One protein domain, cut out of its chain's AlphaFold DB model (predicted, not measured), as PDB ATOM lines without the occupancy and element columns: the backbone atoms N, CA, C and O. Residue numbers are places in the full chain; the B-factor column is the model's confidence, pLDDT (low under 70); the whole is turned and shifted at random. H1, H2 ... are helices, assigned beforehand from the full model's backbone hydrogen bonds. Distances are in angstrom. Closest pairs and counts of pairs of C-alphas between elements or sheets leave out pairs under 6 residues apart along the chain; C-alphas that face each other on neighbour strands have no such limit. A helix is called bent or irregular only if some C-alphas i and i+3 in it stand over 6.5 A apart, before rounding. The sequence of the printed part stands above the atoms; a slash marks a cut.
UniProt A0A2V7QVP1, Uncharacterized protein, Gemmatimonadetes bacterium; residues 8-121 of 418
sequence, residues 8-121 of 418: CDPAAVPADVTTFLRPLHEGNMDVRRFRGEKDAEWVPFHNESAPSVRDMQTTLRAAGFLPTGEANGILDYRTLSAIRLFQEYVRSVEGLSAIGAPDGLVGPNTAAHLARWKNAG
ATOM      1  N   CYS A   8     126.955 -26.537-273.435       96.75
ATOM      2  CA  CYS A   8     126.926 -26.790-274.872       96.75
ATOM      3  C   CYS A   8     126.090 -28.022-275.208       96.75
ATOM      4  O   CYS A   8     126.155 -29.023-274.497       96.75
ATOM      5  N   ASP A   9     125.395 -27.995-276.344       95.94
ATOM      6  CA  ASP A   9     124.937 -29.242-276.958       95.94
ATOM      7  C   ASP A   9     126.173 -30.123-277.279       95.94
ATOM      8  O   ASP A   9     127.216 -29.576-277.656       95.94
ATOM      9  N   PRO A  10     126.103 -31.469-277.199       90.75
ATOM     10  CA  PRO A  10     127.292 -32.332-277.267       90.75
ATOM     11  C   PRO A  10     128.181 -32.163-278.509       90.75
ATOM     12  O   PRO A  10     129.384 -32.398-278.444       90.75
ATOM     13  N   ALA A  11     127.602 -31.753-279.639       89.75
ATOM     14  CA  ALA A  11     128.315 -31.522-280.900       89.75
ATOM     15  C   ALA A  11     128.686 -30.044-281.144       89.75
ATOM     16  O   ALA A  11     129.240 -29.720-282.192       89.75
ATOM     17  N   ALA A  12     128.348 -29.141-280.219       94.88
ATOM     18  CA  ALA A  12     128.535 -27.699-280.368       94.88
ATOM     19  C   ALA A  12     129.811 -27.169-279.696       94.88
ATOM     20  O   ALA A  12     130.165 -26.012-279.911       94.88
ATOM     21  N   VAL A  13     130.513 -27.982-278.896       93.69
ATOM     22  CA  VAL A  13     131.766 -27.554-278.254       93.69
ATOM     23  C   VAL A  13     132.787 -27.144-279.325       93.69
ATOM     24  O   VAL A  13     133.058 -27.934-280.234       93.69
ATOM     25  N   PRO A  14     133.379 -25.936-279.242       94.25
ATOM     26  CA  PRO A  14     134.365 -25.490-280.221       94.25
ATOM     27  C   PRO A  14     135.576 -26.425-280.286       94.25
ATOM     28  O   PRO A  14     136.187 -26.722-279.260       94.25
ATOM     29  N   ALA A  15     135.974 -26.820-281.499       93.12
ATOM     30  CA  ALA A  15     137.187 -27.612-281.711       93.12
ATOM     31  C   ALA A  15     138.455 -26.868-281.244       93.12
ATOM     32  O   ALA A  15     139.360 -27.476-280.679       93.12
ATOM     33  N   ASP A  16     138.494 -25.545-281.439       95.75
ATOM     34  CA  ASP A  16     139.511 -24.656-280.876       95.75
ATOM     35  C   ASP A  16     138.854 -23.593-279.985       95.75
ATOM     36  O   ASP A  16     138.434 -22.519-280.427       95.75
ATOM     37  N   VAL A  17     138.792 -23.910-278.692       95.62
ATOM     38  CA  VAL A  17     138.266 -23.021-277.650       95.62
ATOM     39  C   VAL A  17     139.037 -21.697-277.573       95.62
ATOM     40  O   VAL A  17     138.440 -20.648-277.327       95.62
ATOM     41  N   THR A  18     140.347 -21.719-277.825       95.69
ATOM     42  CA  THR A  18     141.197 -20.525-277.733       95.69
ATOM     43  C   THR A  18     140.831 -19.526-278.816       95.69
ATOM     44  O   THR A  18     140.691 -18.330-278.559       95.69
ATOM     45  N   THR A  19     140.647 -20.014-280.040       95.81
ATOM     46  CA  THR A  19     140.202 -19.181-281.159       95.81
ATOM     47  C   THR A  19     138.780 -18.671-280.953       95.81
ATOM     48  O   THR A  19     138.518 -17.509-281.254       95.81
ATOM     49  N   PHE A  20     137.897 -19.473-280.352       95.56
ATOM     50  CA  PHE A  20     136.538 -19.044-280.019       95.56
ATOM     51  C   PHE A  20     136.496 -17.915-278.971       95.56
ATOM     52  O   PHE A  20     135.776 -16.936-279.156       95.56
ATOM     53  N   LEU A  21     137.253 -18.021-277.871       96.38
ATOM     54  CA  LEU A  21     137.180 -17.059-276.757       96.38
ATOM     55  C   LEU A  21     138.027 -15.801-276.953       96.38
ATOM     56  O   LEU A  21     137.755 -14.773-276.333       96.38
ATOM     57  N   ARG A  22     139.053 -15.847-277.801       95.12
ATOM     58  CA  ARG A  22     139.990 -14.731-277.988       95.12
ATOM     59  C   ARG A  22     139.338 -13.410-278.415       95.12
ATOM     60  O   ARG A  22     139.735 -12.393-277.857       95.12
ATOM     61  N   PRO A  23     138.321 -13.377-279.296       94.75
ATOM     62  CA  PRO A  23     137.587 -12.146-279.579       94.75
ATOM     63  C   PRO A  23     136.818 -11.589-278.374       94.75
ATOM     64  O   PRO A  23     136.452 -10.423-278.393       94.75
ATOM     65  N   LEU A  24     136.531 -12.395-277.350       94.69
ATOM     66  CA  LEU A  24     135.707 -12.010-276.197       94.69
ATOM     67  C   LEU A  24     136.540 -11.581-274.983       94.69
ATOM     68  O   LEU A  24     136.007 -10.941-274.076       94.69
ATOM     69  N   HIS A  25     137.827 -11.925-274.948       94.75
ATOM     70  CA  HIS A  25     138.753 -11.638-273.849       94.75
ATOM     71  C   HIS A  25     139.825 -10.623-274.260       94.75
ATOM     72  O   HIS A  25     139.941 -10.256-275.428       94.75
ATOM     73  N   GLU A  26     140.586 -10.114-273.290       90.50
ATOM     74  CA  GLU A  26     141.643  -9.128-273.531       90.50
ATOM     75  C   GLU A  26     142.935  -9.460-272.796       90.50
ATOM     76  O   GLU A  26     142.922 -10.000-271.690       90.50
ATOM     77  N   GLY A  27     144.058  -9.026-273.371       87.88
ATOM     78  CA  GLY A  27     145.358  -9.080-272.713       87.88
ATOM     79  C   GLY A  27     145.739 -10.501-272.303       87.88
ATOM     80  O   GLY A  27     145.782 -11.400-273.136       87.88
ATOM     81  N   ASN A  28     146.029 -10.681-271.016       87.50
ATOM     82  CA  ASN A  28     146.472 -11.939-270.412       87.50
ATOM     83  C   ASN A  28     145.333 -12.768-269.786       87.50
ATOM     84  O   ASN A  28     145.609 -13.698-269.026       87.50
ATOM     85  N   MET A  29     144.069 -12.422-270.048       92.56
ATOM     86  CA  MET A  29     142.924 -13.196-269.560       92.56
ATOM     87  C   MET A  29     142.953 -14.638-270.080       92.56
ATOM     88  O   MET A  29     143.438 -14.906-271.182       92.56
ATOM     89  N   ASP A  30     142.385 -15.572-269.312       91.75
ATOM     90  CA  ASP A  30     142.300 -16.970-269.733       91.75
ATOM     91  C   ASP A  30     141.404 -17.115-270.967       91.75
ATOM     92  O   ASP A  30     140.219 -16.807-270.937       91.75
ATOM     93  N   VAL A  31     141.968 -17.609-272.061       93.69
ATOM     94  CA  VAL A  31     141.279 -17.841-273.338       93.69
ATOM     95  C   VAL A  31     140.797 -19.286-273.497       93.69
ATOM     96  O   VAL A  31     140.441 -19.693-274.593       93.69
ATOM     97  N   ARG A  32     140.768 -20.085-272.423       95.62
ATOM     98  CA  ARG A  32     140.276 -21.480-272.440       95.62
ATOM     99  C   ARG A  32     138.947 -21.680-271.718       95.62
ATOM    100  O   ARG A  32     138.340 -22.741-271.823       95.62
ATOM    101  N   ARG A  33     138.513 -20.691-270.941       96.62
ATOM    102  CA  ARG A  33     137.321 -20.738-270.087       96.62
ATOM    103  C   ARG A  33     136.661 -19.376-270.105       96.62
ATOM    104  O   ARG A  33     137.380 -18.387-270.123       96.62
ATOM    105  N   PHE A  34     135.339 -19.307-270.048       97.12
ATOM    106  CA  PHE A  34     134.647 -18.038-269.843       97.12
ATOM    107  C   PHE A  34     134.962 -17.476-268.453       97.12
ATOM    108  O   PHE A  34     135.158 -18.222-267.498       97.12
ATOM    109  N   ARG A  35     134.961 -16.156-268.312       95.50
ATOM    110  CA  ARG A  35     134.946 -15.484-267.017       95.50
ATOM    111  C   ARG A  35     133.512 -15.463-266.485       95.50
ATOM    112  O   ARG A  35     132.633 -14.874-267.108       95.50
ATOM    113  N   GLY A  36     133.291 -16.111-265.347       94.19
ATOM    114  CA  GLY A  36     132.020 -16.075-264.626       94.19
ATOM    115  C   GLY A  36     131.786 -14.760-263.876       94.19
ATOM    116  O   GLY A  36     132.503 -13.775-264.055       94.19
ATOM    117  N   GLU A  37     130.774 -14.741-263.016       89.12
ATOM    118  CA  GLU A  37     130.368 -13.541-262.277       89.12
ATOM    119  C   GLU A  37     131.002 -13.471-260.879       89.12
ATOM    120  O   GLU A  37     131.216 -12.364-260.381       89.12
ATOM    121  N   LYS A  38     131.317 -14.613-260.246       90.06
ATOM    122  CA  LYS A  38     131.889 -14.664-258.879       90.06
ATOM    123  C   LYS A  38     133.372 -14.342-258.876       90.06
ATOM    124  O   LYS A  38     134.035 -14.514-259.899       90.06
ATOM    125  N   ASP A  39     133.929 -13.950-257.736       89.94
ATOM    126  CA  ASP A  39     135.382 -13.795-257.614       89.94
ATOM    127  C   ASP A  39     136.109 -15.097-258.015       89.94
ATOM    128  O   ASP A  39     135.706 -16.196-257.633       89.94
ATOM    129  N   ALA A  40     137.152 -14.960-258.836       90.25
ATOM    130  CA  ALA A  40     137.994 -16.036-259.375       90.25
ATOM    131  C   ALA A  40     137.280 -17.124-260.215       90.25
ATOM    132  O   ALA A  40     137.890 -18.136-260.567       90.25
ATOM    133  N   GLU A  41     136.010 -16.938-260.580       94.31
ATOM    134  CA  GLU A  41     135.242 -17.931-261.338       94.31
ATOM    135  C   GLU A  41     135.617 -17.967-262.829       94.31
ATOM    136  O   GLU A  41     135.360 -17.031-263.592       94.31
ATOM    137  N   TRP A  42     136.160 -19.098-263.272       95.81
ATOM    138  CA  TRP A  42     136.428 -19.385-264.679       95.81
ATOM    139  C   TRP A  42     135.688 -20.653-265.092       95.81
ATOM    140  O   TRP A  42     135.941 -21.731-264.553       95.81
ATOM    141  N   VAL A  43     134.776 -20.520-266.048       96.69
ATOM    142  CA  VAL A  43     133.789 -21.533-266.410       96.69
ATOM    143  C   VAL A  43     134.206 -22.245-267.701       96.69
ATOM    144  O   VAL A  43     134.302 -21.600-268.751       96.69
ATOM    145  N   PRO A  44     134.498 -23.557-267.660       96.50
ATOM    146  CA  PRO A  44     134.829 -24.314-268.857       96.50
ATOM    147  C   PRO A  44     133.587 -24.617-269.698       96.50
ATOM    148  O   PRO A  44     132.454 -24.631-269.209       96.50
ATOM    149  N   PHE A  45     133.829 -24.937-270.966       96.06
ATOM    150  CA  PHE A  45     132.831 -25.584-271.808       96.06
ATOM    151  C   PHE A  45     132.486 -26.958-271.230       96.06
ATOM    152  O   PHE A  45     133.380 -27.693-270.805       96.06
ATOM    153  N   HIS A  46     131.206 -27.309-271.226       93.31
ATOM    154  CA  HIS A  46     130.746 -28.622-270.788       93.31
ATOM    155  C   HIS A  46     129.516 -29.056-271.583       93.31
ATOM    156  O   HIS A  46     128.662 -28.241-271.930       93.31
ATOM    157  N   ASN A  47     129.446 -30.353-271.877       91.38
ATOM    158  CA  ASN A  47     128.327 -30.939-272.603       91.38
ATOM    159  C   ASN A  47     127.113 -31.072-271.688       91.38
ATOM    160  O   ASN A  47     127.211 -31.664-270.616       91.38
ATOM    161  N   GLU A  48     125.969 -30.605-272.168       85.00
ATOM    162  CA  GLU A  48     124.661 -30.848-271.577       85.00
ATOM    163  C   GLU A  48     123.838 -31.700-272.541       85.00
ATOM    164  O   GLU A  48     123.602 -31.324-273.688       85.00
ATOM    165  N   SER A  49     123.425 -32.888-272.095       71.88
ATOM    166  CA  SER A  49     122.613 -33.797-272.912       71.88
ATOM    167  C   SER A  49     121.134 -33.405-272.927       71.88
ATOM    168  O   SER A  49     120.437 -33.709-273.894       71.88
ATOM    169  N   ALA A  50     120.655 -32.727-271.878       75.25
ATOM    170  CA  ALA A  50     119.327 -32.132-271.798       75.25
ATOM    171  C   ALA A  50     119.254 -31.105-270.647       75.25
ATOM    172  O   ALA A  50     119.805 -31.361-269.579       75.25
ATOM    173  N   PRO A  51     118.510 -29.992-270.790       81.00
ATOM    174  CA  PRO A  51     117.797 -29.548-271.990       81.00
ATOM    175  C   PRO A  51     118.752 -29.010-273.073       81.00
ATOM    176  O   PRO A  51     119.853 -28.571-272.755       81.00
ATOM    177  N   SER A  52     118.331 -29.025-274.347       92.50
ATOM    178  CA  SER A  52     119.158 -28.502-275.447       92.50
ATOM    179  C   SER A  52     119.352 -26.986-275.347       92.50
ATOM    180  O   SER A  52     118.392 -26.216-275.210       92.50
ATOM    181  N   VAL A  53     120.607 -26.555-275.490       96.38
ATOM    182  CA  VAL A  53     120.995 -25.141-275.528       96.38
ATOM    183  C   VAL A  53     120.429 -24.472-276.778       96.38
ATOM    184  O   VAL A  53     119.882 -23.370-276.698       96.38
ATOM    185  N   ARG A  54     120.494 -25.140-277.935       96.50
ATOM    186  CA  ARG A  54     119.960 -24.621-279.200       96.50
ATOM    187  C   ARG A  54     118.448 -24.423-279.173       96.50
ATOM    188  O   ARG A  54     117.960 -23.414-279.689       96.50
ATOM    189  N   ASP A  55     117.699 -25.328-278.551       95.38
ATOM    190  CA  ASP A  55     116.243 -25.185-278.418       95.38
ATOM    191  C   ASP A  55     115.863 -23.991-277.534       95.38
ATOM    192  O   ASP A  55     114.947 -23.221-277.856       95.38
ATOM    193  N   MET A  56     116.593 -23.794-276.433       96.75
ATOM    194  CA  MET A  56     116.445 -22.617-275.578       96.75
ATOM    195  C   MET A  56     116.793 -21.333-276.346       96.75
ATOM    196  O   MET A  56     116.006 -20.387-276.324       96.75
ATOM    197  N   GLN A  57     117.917 -21.295-277.069       97.94
ATOM    198  CA  GLN A  57     118.294 -20.147-277.904       97.94
ATOM    199  C   GLN A  57     117.216 -19.836-278.947       97.94
ATOM    200  O   GLN A  57     116.833 -18.681-279.107       97.94
ATOM    201  N   THR A  58     116.672 -20.856-279.613       97.62
ATOM    202  CA  THR A  58     115.581 -20.701-280.589       97.62
ATOM    203  C   THR A  58     114.340 -20.085-279.942       97.62
ATOM    204  O   THR A  58     113.731 -19.176-280.506       97.62
ATOM    205  N   THR A  59     114.011 -20.514-278.722       97.62
ATOM    206  CA  THR A  59     112.908 -19.943-277.938       97.62
ATOM    207  C   THR A  59     113.168 -18.471-277.600       97.62
ATOM    208  O   THR A  59     112.306 -17.630-277.843       97.62
ATOM    209  N   LEU A  60     114.370 -18.126-277.123       98.25
ATOM    210  CA  LEU A  60     114.763 -16.744-276.816       98.25
ATOM    211  C   LEU A  60     114.767 -15.841-278.060       98.25
ATOM    212  O   LEU A  60     114.359 -14.681-277.977       98.25
ATOM    213  N   ARG A  61     115.189 -16.361-279.224       97.25
ATOM    214  CA  ARG A  61     115.123 -15.651-280.515       97.25
ATOM    215  C   ARG A  61     113.679 -15.354-280.902       97.25
ATOM    216  O   ARG A  61     113.353 -14.198-281.164       97.25
ATOM    217  N   ALA A  62     112.810 -16.365-280.891       96.62
ATOM    218  CA  ALA A  62     111.393 -16.209-281.222       96.62
ATOM    219  C   ALA A  62     110.695 -15.213-280.278       96.62
ATOM    220  O   ALA A  62     109.967 -14.326-280.734       96.62
ATOM    221  N   ALA A  63     111.008 -15.303-278.983       97.75
ATOM    222  CA  ALA A  63     110.519 -14.408-277.944       97.75
ATOM    223  C   ALA A  63     111.057 -12.970-278.055       97.75
ATOM    224  O   ALA A  63     110.440 -12.072-277.494       97.75
ATOM    225  N   GLY A  64     112.158 -12.731-278.781       96.94
ATOM    226  CA  GLY A  64     112.739 -11.402-279.022       96.94
ATOM    227  C   GLY A  64     113.854 -10.966-278.060       96.94
ATOM    228  O   GLY A  64     114.218  -9.792-278.057       96.94
ATOM    229  N   PHE A  65     114.421 -11.883-277.270       97.88
ATOM    230  CA  PHE A  65     115.533 -11.602-276.341       97.88
ATOM    231  C   PHE A  65     116.924 -11.831-276.942       97.88
ATOM    232  O   PHE A  65     117.914 -11.355-276.395       97.88
ATOM    233  N   LEU A  66     117.012 -12.539-278.073       96.56
ATOM    234  CA  LEU A  66     118.268 -12.820-278.782       96.56
ATOM    235  C   LEU A  66     118.194 -12.349-280.254       96.56
ATOM    236  O   LEU A  66     118.313 -13.163-281.164       96.56
ATOM    237  N   PRO A  67     117.949 -11.054-280.530       93.00
ATOM    238  CA  PRO A  67     117.603 -10.575-281.873       93.00
ATOM    239  C   PRO A  67     118.732 -10.716-282.904       93.00
ATOM    240  O   PRO A  67     118.455 -10.921-284.081       93.00
ATOM    241  N   THR A  68     119.994 -10.629-282.478       89.50
ATOM    242  CA  THR A  68     121.172 -10.692-283.367       89.50
ATOM    243  C   THR A  68     122.075 -11.900-283.091       89.50
ATOM    244  O   THR A  68     123.147 -12.019-283.675       89.50
ATOM    245  N   GLY A  69     121.680 -12.782-282.166       88.31
ATOM    246  CA  GLY A  69     122.463 -13.961-281.798       88.31
ATOM    247  C   GLY A  69     122.029 -15.221-282.537       88.31
ATOM    248  O   GLY A  69     120.866 -15.373-282.914       88.31
ATOM    249  N   GLU A  70     122.968 -16.152-282.693       91.12
ATOM    250  CA  GLU A  70     122.715 -17.440-283.331       91.12
ATOM    251  C   GLU A  70     122.246 -18.515-282.348       91.12
ATOM    252  O   GLU A  70     122.602 -18.511-281.172       91.12
ATOM    253  N   ALA A  71     121.471 -19.473-282.862       95.56
ATOM    254  CA  ALA A  71     121.103 -20.686-282.133       95.56
ATOM    255  C   ALA A  71     122.136 -21.786-282.432       95.56
ATOM    256  O   ALA A  71     121.875 -22.738-283.169       95.56
ATOM    257  N   ASN A  72     123.359 -21.588-281.944       95.69
ATOM    258  CA  ASN A  72     124.513 -22.440-282.239       95.69
ATOM    259  C   ASN A  72     124.688 -23.613-281.259       95.69
ATOM    260  O   ASN A  72     125.500 -24.498-281.522       95.69
ATOM    261  N   GLY A  73     123.914 -23.660-280.174       96.81
ATOM    262  CA  GLY A  73     124.037 -24.675-279.131       96.81
ATOM    263  C   GLY A  73     125.137 -24.396-278.107       96.81
ATOM    264  O   GLY A  73     125.499 -25.308-277.377       96.81
ATOM    265  N   ILE A  74     125.673 -23.171-278.042       96.88
ATOM    266  CA  ILE A  74     126.692 -22.743-277.068       96.88
ATOM    267  C   ILE A  74     126.116 -21.628-276.193       96.88
ATOM    268  O   ILE A  74     125.796 -20.550-276.697       96.88
ATOM    269  N   LEU A  75     126.039 -21.836-274.875       97.38
ATOM    270  CA  LEU A  75     125.652 -20.782-273.939       97.38
ATOM    271  C   LEU A  75     126.866 -19.895-273.632       97.38
ATOM    272  O   LEU A  75     127.597 -20.101-272.665       97.38
ATOM    273  N   ASP A  76     127.076 -18.905-274.494       96.88
ATOM    274  CA  ASP A  76     128.105 -17.870-274.389       96.88
ATOM    275  C   ASP A  76     127.604 -16.611-273.645       96.88
ATOM    276  O   ASP A  76     126.481 -16.565-273.140       96.88
ATOM    277  N   TYR A  77     128.410 -15.540-273.605       96.94
ATOM    278  CA  TYR A  77     128.008 -14.278-272.963       96.94
ATOM    279  C   TYR A  77     126.745 -13.652-273.564       96.94
ATOM    280  O   TYR A  77     125.988 -12.999-272.844       96.94
ATOM    281  N   ARG A  78     126.506 -13.816-274.871       96.88
ATOM    282  CA  ARG A  78     125.323 -13.249-275.528       96.88
ATOM    283  C   ARG A  78     124.068 -14.032-275.161       96.88
ATOM    284  O   ARG A  78     123.047 -13.427-274.845       96.88
ATOM    285  N   THR A  79     124.157 -15.356-275.139       97.81
ATOM    286  CA  THR A  79     123.058 -16.216-274.690       97.81
ATOM    287  C   THR A  79     122.767 -15.992-273.206       97.81
ATOM    288  O   THR A  79     121.608 -15.851-272.827       97.81
ATOM    289  N   LEU A  80     123.811 -15.851-272.383       97.94
ATOM    290  CA  LEU A  80     123.697 -15.487-270.971       97.94
ATOM    291  C   LEU A  80     122.951 -14.156-270.780       97.94
ATOM    292  O   LEU A  80     122.046 -14.077-269.953       97.94
ATOM    293  N   SER A  81     123.284 -13.142-271.587       98.19
ATOM    294  CA  SER A  81     122.598 -11.839-271.591       98.19
ATOM    295  C   SER A  81     121.112 -11.981-271.939       98.19
ATOM    296  O   SER A  81     120.252 -11.421-271.263       98.19
ATOM    297  N   ALA A  82     120.780 -12.774-272.963       98.44
ATOM    298  CA  ALA A  82     119.393 -13.002-273.371       98.44
ATOM    299  C   ALA A  82     118.564 -13.719-272.291       98.44
ATOM    300  O   ALA A  82     117.406 -13.365-272.077       98.44
ATOM    301  N   ILE A  83     119.151 -14.693-271.583       98.56
ATOM    302  CA  ILE A  83     118.486 -15.381-270.465       98.56
ATOM    303  C   ILE A  83     118.218 -14.403-269.322       98.56
ATOM    304  O   ILE A  83     117.104 -14.373-268.802       98.56
ATOM    305  N   ARG A  84     119.202 -13.572-268.960       98.50
ATOM    306  CA  ARG A  84     119.033 -12.562-267.909       98.50
ATOM    307  C   ARG A  84     117.961 -11.543-268.257       98.50
ATOM    308  O   ARG A  84     117.116 -11.263-267.416       98.50
ATOM    309  N   LEU A  85     117.922 -11.052-269.497       98.62
ATOM    310  CA  LEU A  85     116.857 -10.148-269.948       98.62
ATOM    311  C   LEU A  85     115.478 -10.810-269.922       98.62
ATOM    312  O   LEU A  85     114.503 -10.154-269.565       98.62
ATOM    313  N   PHE A  86     115.384 -12.098-270.261       98.69
ATOM    314  CA  PHE A  86     114.139 -12.855-270.131       98.69
ATOM    315  C   PHE A  86     113.691 -12.963-268.668       98.69
ATOM    316  O   PHE A  86     112.539 -12.661-268.352       98.69
ATOM    317  N   GLN A  87     114.601 -13.354-267.771       98.62
ATOM    318  CA  GLN A  87     114.331 -13.445-266.335       98.62
ATOM    319  C   GLN A  87     113.900 -12.091-265.759       98.62
ATOM    320  O   GLN A  87     112.904 -12.016-265.040       98.62
ATOM    321  N   GLU A  88     114.619 -11.026-266.120       98.19
ATOM    322  CA  GLU A  88     114.315  -9.656-265.723       98.19
ATOM    323  C   GLU A  88     112.931  -9.237-266.227       98.19
ATOM    324  O   GLU A  88     112.112  -8.791-265.435       98.19
ATOM    325  N   TYR A  89     112.607  -9.466-267.501       98.19
ATOM    326  CA  TYR A  89     111.308  -9.090-268.064       98.19
ATOM    327  C   TYR A  89     110.135  -9.819-267.392       98.19
ATOM    328  O   TYR A  89     109.148  -9.192-267.009       98.19
ATOM    329  N   VAL A  90     110.230 -11.139-267.200       98.25
ATOM    330  CA  VAL A  90     109.185 -11.903-266.491       98.25
ATOM    331  C   VAL A  90     109.023 -11.392-265.055       98.25
ATOM    332  O   VAL A  90     107.905 -11.272-264.555       98.25
ATOM    333  N   ARG A  91     110.127 -11.039-264.391       96.88
ATOM    334  CA  ARG A  91     110.101 -10.510-263.030       96.88
ATOM    335  C   ARG A  91     109.483  -9.113-262.953       96.88
ATOM    336  O   ARG A  91     108.573  -8.916-262.153       96.88
ATOM    337  N   SER A  92     109.989  -8.149-263.720       94.19
ATOM    338  CA  SER A  92     109.668  -6.726-263.556       94.19
ATOM    339  C   SER A  92     108.524  -6.240-264.439       94.19
ATOM    340  O   SER A  92     107.810  -5.320-264.047       94.19
ATOM    341  N   VAL A  93     108.298  -6.863-265.598       94.94
ATOM    342  CA  VAL A  93     107.239  -6.456-266.533       94.94
ATOM    343  C   VAL A  93     105.981  -7.309-266.389       94.94
ATOM    344  O   VAL A  93     104.880  -6.764-266.444       94.94
ATOM    345  N   GLU A  94     106.111  -8.623-266.175       96.50
ATOM    346  CA  GLU A  94     104.948  -9.475-265.860       96.50
ATOM    347  C   GLU A  94     104.628  -9.538-264.357       96.50
ATOM    348  O   GLU A  94     103.572 -10.044-263.979       96.50
ATOM    349  N   GLY A  95     105.526  -9.057-263.489       96.06
ATOM    350  CA  GLY A  95     105.349  -9.104-262.034       96.06
ATOM    351  C   GLY A  95     105.520 -10.501-261.421       96.06
ATOM    352  O   GLY A  95     105.142 -10.725-260.271       96.06
ATOM    353  N   LEU A  96     106.082 -11.464-262.159       97.12
ATOM    354  CA  LEU A  96     106.207 -12.858-261.726       97.12
ATOM    355  C   LEU A  96     107.566 -13.106-261.065       97.12
ATOM    356  O   LEU A  96     108.445 -13.776-261.604       97.12
ATOM    357  N   SER A  97     107.728 -12.586-259.849       95.12
ATOM    358  CA  SER A  97     108.977 -12.672-259.075       95.12
ATOM    359  C   SER A  97     109.437 -14.098-258.740       95.12
ATOM    360  O   SER A  97     110.619 -14.303-258.452       95.12
ATOM    361  N   ALA A  98     108.539 -15.087-258.835       95.94
ATOM    362  CA  ALA A  98     108.826 -16.509-258.638       95.94
ATOM    363  C   ALA A  98     109.851 -17.079-259.637       95.94
ATOM    364  O   ALA A  98     110.457 -18.116-259.354       95.94
ATOM    365  N   ILE A  99     110.101 -16.407-260.771       97.00
ATOM    366  CA  ILE A  99     111.170 -16.809-261.697       97.00
ATOM    367  C   ILE A  99     112.563 -16.771-261.044       97.00
ATOM    368  O   ILE A  99     113.440 -17.529-261.448       97.00
ATOM    369  N   GLY A 100     112.747 -15.953-260.000       95.44
ATOM    370  CA  GLY A 100     114.005 -15.807-259.269       95.44
ATOM    371  C   GLY A 100     114.740 -14.506-259.587       95.44
ATOM    372  O   GLY A 100     114.124 -13.501-259.961       95.44
ATOM    373  N   ALA A 101     116.056 -14.513-259.367       95.50
ATOM    374  CA  ALA A 101     116.943 -13.419-259.750       95.50
ATOM    375  C   ALA A 101     117.355 -13.554-261.232       95.50
ATOM    376  O   ALA A 101     117.436 -14.677-261.729       95.50
ATOM    377  N   PRO A 102     117.664 -12.449-261.935       97.19
ATOM    378  CA  PRO A 102     118.197 -12.483-263.297       97.19
ATOM    379  C   PRO A 102     119.688 -12.868-263.301       97.19
ATOM    380  O   PRO A 102     120.578 -12.047-263.528       97.19
ATOM    381  N   ASP A 103     119.974 -14.123-262.967       96.50
ATOM    382  CA  ASP A 103     121.317 -14.688-262.799       96.50
ATOM    383  C   ASP A 103     121.864 -15.383-264.059       96.50
ATOM    384  O   ASP A 103     123.059 -15.667-264.146       96.50
ATOM    385  N   GLY A 104     121.014 -15.615-265.060       96.50
ATOM    386  CA  GLY A 104     121.364 -16.319-266.287       96.50
ATOM    387  C   GLY A 104     121.358 -17.845-266.163       96.50
ATOM    388  O   GLY A 104     121.768 -18.524-267.104       96.50
ATOM    389  N   LEU A 105     120.896 -18.391-265.032       95.75
ATOM    390  CA  LEU A 105     120.734 -19.823-264.807       95.75
ATOM    391  C   LEU A 105     119.356 -20.294-265.287       95.75
ATOM    392  O   LEU A 105     118.300 -19.860-264.811       95.75
ATOM    393  N   VAL A 106     119.340 -21.280-266.181       96.44
ATOM    394  CA  VAL A 106     118.097 -21.936-266.600       96.44
ATOM    395  C   VAL A 106     117.794 -23.097-265.659       96.44
ATOM    396  O   VAL A 106     118.019 -24.264-265.979       96.44
ATOM    397  N   GLY A 107     117.315 -22.758-264.461       95.38
ATOM    398  CA  GLY A 107     116.733 -23.709-263.515       95.38
ATOM    399  C   GLY A 107     115.272 -24.064-263.845       95.38
ATOM    400  O   GLY A 107     114.736 -23.598-264.855       95.38
ATOM    401  N   PRO A 108     114.590 -24.845-262.984       95.44
ATOM    402  CA  PRO A 108     113.209 -25.282-263.214       95.44
ATOM    403  C   PRO A 108     112.222 -24.137-263.478       95.44
ATOM    404  O   PRO A 108     111.402 -24.242-264.388       95.44
ATOM    405  N   ASN A 109     112.331 -23.023-262.745       97.06
ATOM    406  CA  ASN A 109     111.423 -21.883-262.907       97.06
ATOM    407  C   ASN A 109     111.648 -21.176-264.251       97.06
ATOM    408  O   ASN A 109     110.701 -20.996-265.015       97.06
ATOM    409  N   THR A 110     112.899 -20.841-264.587       97.69
ATOM    410  CA  THR A 110     113.250 -20.258-265.893       97.69
ATOM    411  C   THR A 110     112.788 -21.166-267.038       97.69
ATOM    412  O   THR A 110     112.161 -20.690-267.982       97.69
ATOM    413  N   ALA A 111     113.027 -22.479-266.938       96.75
ATOM    414  CA  ALA A 111     112.598 -23.456-267.937       96.75
ATOM    415  C   ALA A 111     111.068 -23.508-268.091       96.75
ATOM    416  O   ALA A 111     110.565 -23.519-269.215       96.75
ATOM    417  N   ALA A 112     110.318 -23.476-266.985       96.81
ATOM    418  CA  ALA A 112     108.858 -23.445-267.010       96.81
ATOM    419  C   ALA A 112     108.322 -22.175-267.693       96.81
ATOM    420  O   ALA A 112     107.418 -22.257-268.528       96.81
ATOM    421  N   HIS A 113     108.905 -21.006-267.408       98.12
ATOM    422  CA  HIS A 113     108.503 -19.762-268.069       98.12
ATOM    423  C   HIS A 113     108.882 -19.741-269.555       98.12
ATOM    424  O   HIS A 113     108.077 -19.265-270.359       98.12
ATOM    425  N   LEU A 114     110.043 -20.285-269.941       97.81
ATOM    426  CA  LEU A 114     110.427 -20.438-271.349       97.81
ATOM    427  C   LEU A 114     109.450 -21.354-272.093       97.81
ATOM    428  O   LEU A 114     109.000 -21.008-273.183       97.81
ATOM    429  N   ALA A 115     109.065 -22.486-271.496       97.44
ATOM    430  CA  ALA A 115     108.069 -23.388-272.069       97.44
ATOM    431  C   ALA A 115     106.696 -22.710-272.203       97.44
ATOM    432  O   ALA A 115     106.064 -22.806-273.254       97.44
ATOM    433  N   ARG A 116     106.260 -21.962-271.178       97.94
ATOM    434  CA  ARG A 116     105.025 -21.160-271.219       97.94
ATOM    435  C   ARG A 116     105.044 -20.169-272.386       97.94
ATOM    436  O   ARG A 116     104.092 -20.136-273.157       97.94
ATOM    437  N   TRP A 117     106.127 -19.405-272.538       98.12
ATOM    438  CA  TRP A 117     106.283 -18.439-273.631       98.12
ATOM    439  C   TRP A 117     106.322 -19.115-275.003       98.12
ATOM    440  O   TRP A 117     105.651 -18.657-275.926       98.12
ATOM    441  N   LYS A 118     107.051 -20.232-275.128       97.50
ATOM    442  CA  LYS A 118     107.114 -21.033-276.358       97.50
ATOM    443  C   LYS A 118     105.726 -21.519-276.777       97.50
ATOM    444  O   LYS A 118     105.337 -21.318-277.922       97.50
ATOM    445  N   ASN A 119     104.977 -22.118-275.852       98.00
ATOM    446  CA  ASN A 119     103.651 -22.678-276.122       98.00
ATOM    447  C   ASN A 119     102.618 -21.597-276.467       98.00
ATOM    448  O   ASN A 119     101.747 -21.827-277.300       98.00
ATOM    449  N   ALA A 120     102.717 -20.425-275.839       97.56
ATOM    450  CA  ALA A 120     101.814 -19.305-276.083       97.56
ATOM    451  C   ALA A 120     102.228 -18.418-277.275       97.56
ATOM    452  O   ALA A 120     101.508 -17.477-277.600       97.56
ATOM    453  N   GLY A 121     103.386 -18.662-277.904       96.69
ATOM    454  CA  GLY A 121     103.927 -17.778-278.943       96.69
ATOM    455  C   GLY A 121     104.211 -16.359-278.437       96.69
ATOM    456  O   GLY A 121     104.145 -15.398-279.203       96.69
TER     457      GLY A 121
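Overview. This is residues 8 to 121 of the 418 residues of an uncharacterized protein of Gemmatimonadetes bacterium (UniProt A0A2V7QVP1). A short helix, H1, and a long looping link make one end of the domain, while H2, H3 and H4 form a cluster at the other end, with H2 packing on both H3 and H4 at steep angles. The centres of these three helices make a triangle, and long links wind between them. The printed part has 114 residues with four named helices in the order H1, H2, H3, H4 and no named strand; it is all helix by class, though only 48 residues are in named elements. It is compact, with a radius of gyration of the C-alphas of 14.7 A and spans of 42 by 30 by 25 A.

Arrangement. H1, residues 17 to 24, touches no helix. Residues 34 to 35 in the link after it form a short antiparallel pairing with residues 42 to 43. H2, residues 53 to 63, touches H3, residues 77 to 92, which takes part with residues 79 to 86 alone. Their closest C-alphas, of Leu 60 and Ala 82, are 6.9 A apart, and they run the same way at a steep tilt of 51 degrees. H4, residues 108 to 120, touches H2 with residues 114 to 118 alone. The closest C-alphas of this pair, Thr 59 and Lys 118, are 6.1 A apart; the two run the same way at a steep tilt of 51 degrees. H3 and H4 are close but not clearly touching, about perpendicular at 82 degrees, with the C-alphas of Gln 87 and Thr 110 closest at 6.9 A. Every O i to N i+4 pair is within hydrogen-bond range in H2, H3 and H4, against 2 of 4 in H1.

Along the chain. H1 begins at C-alpha 17, (138.266, -23.021, -277.650), and measures 11.4 A; it is irregular, but only just, with C-alphas 20 and 23 7.0 A apart. H2 measures 15.2 A, and H3, the longest, 22.0 A. H4 measures 18.2 A and ends at C-alpha 120, (101.814, -19.305, -276.083).

Size, cuts and confidence. The two C-alphas farthest apart, of Asn 28 and Ala 120, are 45.6 A apart. The three links are long, with 28, 13 and 15 residues. The printed part has no cut, its mean pLDDT is 95.0, and no printed residue is under 70.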